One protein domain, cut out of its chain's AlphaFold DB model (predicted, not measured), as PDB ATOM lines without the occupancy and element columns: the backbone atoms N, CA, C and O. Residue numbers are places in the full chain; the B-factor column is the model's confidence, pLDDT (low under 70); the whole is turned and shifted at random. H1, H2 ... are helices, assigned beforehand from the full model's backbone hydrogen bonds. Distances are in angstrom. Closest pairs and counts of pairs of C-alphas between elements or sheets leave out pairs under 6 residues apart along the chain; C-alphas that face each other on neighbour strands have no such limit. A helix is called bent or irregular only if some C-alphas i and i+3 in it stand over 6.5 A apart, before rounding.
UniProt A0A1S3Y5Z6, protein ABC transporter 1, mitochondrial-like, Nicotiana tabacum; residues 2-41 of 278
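Overview. This is residues 2 to 41 of the 278 residues of the protein "protein ABC transporter 1, mitochondrial-like" of Nicotiana tabacum (UniProt A0A1S3Y5Z6). Picture a flat L made of two helices, a long arm H1 and a much shorter arm H2, which come near each other only where the chain turns the corner between them. No third part fills the angle of the L, and both arms reach out into open space. The printed part has 40 residues with two named helices, H1 and then H2, and no named strand, and its class is all helix. It is extended, with a radius of gyration of the C-alphas of 15.0 A, and the C-alphas span 45 by 22 by 7 A.

Arrangement. Begin at the first printed residue with H1, residues 2 to 26, and go on past residues 27 to 30 to H2, residues 31 to 41. The two helices are close but not clearly touching, with 1 pair of C-alphas within 8 A. Look for that closest pair at the C-alphas of Gln 25 and Leu 31, 6.8 A apart. The lines of H1 and H2 are about perpendicular, at 88 degrees, and their centres are 25.1 A apart. In H1 and H2 every backbone O i to N i+4 pair is within hydrogen-bond range.

Along the chain. Find C-alpha 2 at (67.583, 21.258, -45.227); from there H1 runs 35.8 A to C-alpha 26 at (41.699, -3.406, -44.424). H2 begins at C-alpha 31 at (41.333, -6.259, -50.244) and runs 14.9 A to C-alpha 41 at (41.264, -9.401, -64.795). Neither helix is bent.

Size, cuts and confidence. The two C-alphas farthest apart are those of Ala 2 and Leu 40, at 45.9 A. The printed part has no cut, and the link from H1 to H2 is tight. Residues 2 to 21, 23 to 30 and 32 to 41 stand free. The mean pLDDT of the printed part is 79.8; look for values under 70 at residues 25 to 30 and residue 32.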
ATOM      1  N   ALA A   2      68.989  21.065 -45.643       71.69
ATOM      2  CA  ALA A   2      67.583  21.258 -45.227       71.69
ATOM      3  C   ALA A   2      66.534  20.552 -46.119       71.69
ATOM      4  O   ALA A   2      65.833  19.677 -45.630       71.69
ATOM      5  N   TYR A   3      66.547  20.818 -47.429       76.69
ATOM      6  CA  TYR A   3      65.585  20.288 -48.410       76.69
ATOM      7  C   TYR A   3      65.371  18.756 -48.380       76.69
ATOM      8  O   TYR A   3      64.262  18.282 -48.608       76.69
ATOM      9  N   LEU A   4      66.399  17.963 -48.045       81.25
ATOM     10  CA  LEU A   4      66.259  16.502 -47.906       81.25
ATOM     11  C   LEU A   4      65.418  16.110 -46.680       81.25
ATOM     12  O   LEU A   4      64.699  15.116 -46.712       81.25
ATOM     13  N   LYS A   5      65.485  16.908 -45.608       85.94
ATOM     14  CA  LYS A   5      64.673  16.758 -44.393       85.94
ATOM     15  C   LYS A   5      63.208  17.113 -44.658       85.94
ATOM     16  O   LYS A   5      62.322  16.485 -44.087       85.94
ATOM     17  N   ASP A   6      62.959  18.071 -45.546       87.94
ATOM     18  CA  ASP A   6      61.607  18.483 -45.930       87.94
ATOM     19  C   ASP A   6      60.955  17.470 -46.887       87.94
ATOM     20  O   ASP A   6      59.792  17.117 -46.698       87.94
ATOM     21  N   ILE A   7      61.720  16.893 -47.826       88.94
ATOM     22  CA  ILE A   7      61.272  15.742 -48.634       88.94
ATOM     23  C   ILE A   7      60.975  14.523 -47.749       88.94
ATOM     24  O   ILE A   7      59.943  13.885 -47.942       88.94
ATOM     25  N   ALA A   8      61.832  14.209 -46.769       88.62
ATOM     26  CA  ALA A   8      61.584  13.106 -45.838       88.62
ATOM     27  C   ALA A   8      60.264  13.305 -45.071       88.62
ATOM     28  O   ALA A   8      59.409  12.427 -45.088       88.62
ATOM     29  N   ARG A   9      60.036  14.503 -44.518       88.38
ATOM     30  CA  ARG A   9      58.776  14.868 -43.844       88.38
ATOM     31  C   ARG A   9      57.549  14.775 -44.755       88.38
ATOM     32  O   ARG A   9      56.493  14.338 -44.303       88.38
ATOM     33  N   LEU A  10      57.673  15.169 -46.025       93.94
ATOM     34  CA  LEU A  10      56.601  15.023 -47.015       93.94
ATOM     35  C   LEU A  10      56.293  13.540 -47.280       93.94
ATOM     36  O   LEU A  10      55.127  13.152 -47.314       93.94
ATOM     37  N   ALA A  11      57.331  12.711 -47.428       92.88
ATOM     38  CA  ALA A  11      57.199  11.271 -47.627       92.88
ATOM     39  C   ALA A  11      56.590  10.574 -46.399       92.88
ATOM     40  O   ALA A  11      55.697   9.749 -46.569       92.88
ATOM     41  N   ASP A  12      56.991  10.946 -45.181       94.44
ATOM     42  CA  ASP A  12      56.417  10.434 -43.930       94.44
ATOM     43  C   ASP A  12      54.931  10.802 -43.799       94.44
ATOM     44  O   ASP A  12      54.100   9.943 -43.499       94.44
ATOM     45  N   GLY A  13      54.567  12.058 -44.088       94.88
ATOM     46  CA  GLY A  13      53.176  12.518 -44.069       94.88
ATOM     47  C   GLY A  13      52.299  11.815 -45.111       94.88
ATOM     48  O   GLY A  13      51.195  11.363 -44.798       94.88
ATOM     49  N   LEU A  14      52.801  11.655 -46.338       94.00
ATOM     50  CA  LEU A  14      52.090  10.966 -47.418       94.00
ATOM     51  C   LEU A  14      52.009   9.449 -47.161       94.00
ATOM     52  O   LEU A  14      50.977   8.835 -47.432       94.00
ATOM     53  N   SER A  15      53.037   8.861 -46.540       91.19
ATOM     54  CA  SER A  15      53.026   7.485 -46.027       91.19
ATOM     55  C   SER A  15      51.965   7.298 -44.939       91.19
ATOM     56  O   SER A  15      51.238   6.308 -44.967       91.19
ATOM     57  N   LEU A  16      51.784   8.271 -44.038       92.00
ATOM     58  CA  LEU A  16      50.709   8.260 -43.037       92.00
ATOM     59  C   LEU A  16      49.314   8.269 -43.681       92.00
ATOM     60  O   LEU A  16      48.470   7.455 -43.306       92.00
ATOM     61  N   VAL A  17      49.085   9.125 -44.683       92.44
ATOM     62  CA  VAL A  17      47.814   9.177 -45.432       92.44
ATOM     63  C   VAL A  17      47.564   7.873 -46.196       92.44
ATOM     64  O   VAL A  17      46.468   7.318 -46.122       92.44
ATOM     65  N   ALA A  18      48.579   7.333 -46.878       89.19
ATOM     66  CA  ALA A  18      48.480   6.055 -47.582       89.19
ATOM     67  C   ALA A  18      48.214   4.888 -46.614       89.19
ATOM     68  O   ALA A  18      47.365   4.039 -46.882       89.19
ATOM     69  N   LYS A  19      48.888   4.868 -45.458       86.88
ATOM     70  CA  LYS A  19      48.717   3.856 -44.411       86.88
ATOM     71  C   LYS A  19      47.327   3.913 -43.782       86.88
ATOM     72  O   LYS A  19      46.744   2.859 -43.558       86.88
ATOM     73  N   GLU A  20      46.764   5.099 -43.556       85.81
ATOM     74  CA  GLU A  20      45.388   5.252 -43.065       85.81
ATOM     75  C   GLU A  20      44.345   4.884 -44.136       85.81
ATOM     76  O   GLU A  20      43.359   4.214 -43.830       85.81
ATOM     77  N   ALA A  21      44.576   5.214 -45.412       81.56
ATOM     78  CA  ALA A  21      43.723   4.750 -46.509       81.56
ATOM     79  C   ALA A  21      43.724   3.211 -46.621       81.56
ATOM     80  O   ALA A  21      42.662   2.594 -46.739       81.56
ATOM     81  N   VAL A  22      44.897   2.577 -46.499       81.69
ATOM     82  CA  VAL A  22      45.048   1.113 -46.451       81.69
ATOM     83  C   VAL A  22      44.413   0.519 -45.187       81.69
ATOM     84  O   VAL A  22      43.751  -0.507 -45.279       81.69
ATOM     85  N   ASN A  23      44.528   1.166 -44.026       78.94
ATOM     86  CA  ASN A  23      43.900   0.743 -42.768       78.94
ATOM     87  C   ASN A  23      42.359   0.771 -42.852       78.94
ATOM     88  O   ASN A  23      41.689  -0.177 -42.440       78.94
ATOM     89  N   ARG A  24      41.785   1.811 -43.472       71.62
ATOM     90  CA  ARG A  24      40.343   1.886 -43.776       71.62
ATOM     91  C   ARG A  24      39.905   0.806 -44.761       71.62
ATOM     92  O   ARG A  24      38.870   0.181 -44.544       71.62
ATOM     93  N   GLN A  25      40.699   0.542 -45.800       63.19
ATOM     94  CA  GLN A  25      40.441  -0.551 -46.744       63.19
ATOM     95  C   GLN A  25      40.546  -1.935 -46.084       63.19
ATOM     96  O   GLN A  25      39.712  -2.785 -46.367       63.19
ATOM     97  N   LEU A  26      41.501  -2.152 -45.171       61.25
ATOM     98  CA  LEU A  26      41.699  -3.406 -44.424       61.25
ATOM     99  C   LEU A  26      40.536  -3.746 -43.483       61.25
ATOM    100  O   LEU A  26      40.292  -4.923 -43.230       61.25
ATOM    101  N   ARG A  27      39.804  -2.744 -42.974       62.66
ATOM    102  CA  ARG A  27      38.588  -2.973 -42.169       62.66
ATOM    103  C   ARG A  27      37.392  -3.457 -42.992       62.66
ATOM    104  O   ARG A  27      36.449  -3.987 -42.415       62.66
ATOM    105  N   HIS A  28      37.437  -3.337 -44.317       60.00
ATOM    106  CA  HIS A  28      36.575  -4.107 -45.206       60.00
ATOM    107  C   HIS A  28      37.311  -5.378 -45.648       60.00
ATOM    108  O   HIS A  28      38.441  -5.324 -46.126       60.00
ATOM    109  N   ASN A  29      36.636  -6.530 -45.640       58.56
ATOM    110  CA  ASN A  29      37.198  -7.806 -46.124       58.56
ATOM    111  C   ASN A  29      37.434  -7.847 -47.661       58.56
ATOM    112  O   ASN A  29      37.568  -8.912 -48.263       58.56
ATOM    113  N   ASN A  30      37.483  -6.681 -48.314       68.12
ATOM    114  CA  ASN A  30      37.504  -6.500 -49.759       68.12
ATOM    115  C   ASN A  30      38.904  -6.394 -50.375       68.12
ATOM    116  O   ASN A  30      39.003  -6.541 -51.586       68.12
ATOM    117  N   LEU A  31      39.997  -6.218 -49.620       71.38
ATOM    118  CA  LEU A  31      41.333  -6.259 -50.244       71.38
ATOM    119  C   LEU A  31      41.632  -7.631 -50.874       71.38
ATOM    120  O   LEU A  31      42.169  -7.697 -51.976       71.38
ATOM    121  N   GLN A  32      41.192  -8.725 -50.248       68.25
ATOM    122  CA  GLN A  32      41.273 -10.068 -50.836       68.25
ATOM    123  C   GLN A  32      40.408 -10.217 -52.099       68.25
ATOM    124  O   GLN A  32      40.816 -10.899 -53.038       68.25
ATOM    125  N   SER A  33      39.231  -9.580 -52.164       70.81
ATOM    126  CA  SER A  33      38.375  -9.628 -53.358       70.81
ATOM    127  C   SER A  33      38.873  -8.695 -54.469       70.81
ATOM    128  O   SER A  33      38.770  -9.052 -55.639       70.81
ATOM    129  N   LEU A  34      39.493  -7.561 -54.128       70.50
ATOM    130  CA  LEU A  34      40.164  -6.644 -55.053       70.50
ATOM    131  C   LEU A  34      41.416  -7.271 -55.668       70.50
ATOM    132  O   LEU A  34      41.515  -7.291 -56.887       70.50
ATOM    133  N   ILE A  35      42.320  -7.843 -54.863       78.06
ATOM    134  CA  ILE A  35      43.531  -8.521 -55.364       78.06
ATOM    135  C   ILE A  35      43.151  -9.701 -56.268       78.06
ATOM    136  O   ILE A  35      43.747  -9.885 -57.326       78.06
ATOM    137  N   LYS A  36      42.113 -10.471 -55.911       78.25
ATOM    138  CA  LYS A  36      41.593 -11.529 -56.790       78.25
ATOM    139  C   LYS A  36      40.995 -10.953 -58.075       78.25
ATOM    140  O   LYS A  36      41.316 -11.454 -59.144       78.25
ATOM    141  N   LYS A  37      40.191  -9.883 -58.012       81.44
ATOM    142  CA  LYS A  37      39.631  -9.217 -59.204       81.44
ATOM    143  C   LYS A  37      40.715  -8.657 -60.131       81.44
ATOM    144  O   LYS A  37      40.613  -8.870 -61.332       81.44
ATOM    145  N   THR A  38      41.744  -7.986 -59.613       80.75
ATOM    146  CA  THR A  38      42.825  -7.433 -60.449       80.75
ATOM    147  C   THR A  38      43.708  -8.526 -61.036       80.75
ATOM    148  O   THR A  38      44.065  -8.425 -62.204       80.75
ATOM    149  N   LEU A  39      44.008  -9.594 -60.287       78.25
ATOM    150  CA  LEU A  39      44.791 -10.722 -60.794       78.25
ATOM    151  C   LEU A  39      44.013 -11.498 -61.869       78.25
ATOM    152  O   LEU A  39      44.538 -11.673 -62.965       78.25
ATOM    153  N   LEU A  40      42.746 -11.863 -61.617       73.19
ATOM    154  CA  LEU A  40      41.891 -12.522 -62.618       73.19
ATOM    155  C   LEU A  40      41.693 -11.642 -63.863       73.19
ATOM    156  O   LEU A  40      41.826 -12.131 -64.983       73.19
ATOM    157  N   SER A  41      41.425 -10.344 -63.681       76.25
ATOM    158  CA  SER A  41      41.264  -9.401 -64.795       76.25
ATOM    159  C   SER A  41      42.560  -9.190 -65.576       76.25
ATOM    160  O   SER A  41      42.489  -8.982 -66.783       76.25
TER     161      SER A  41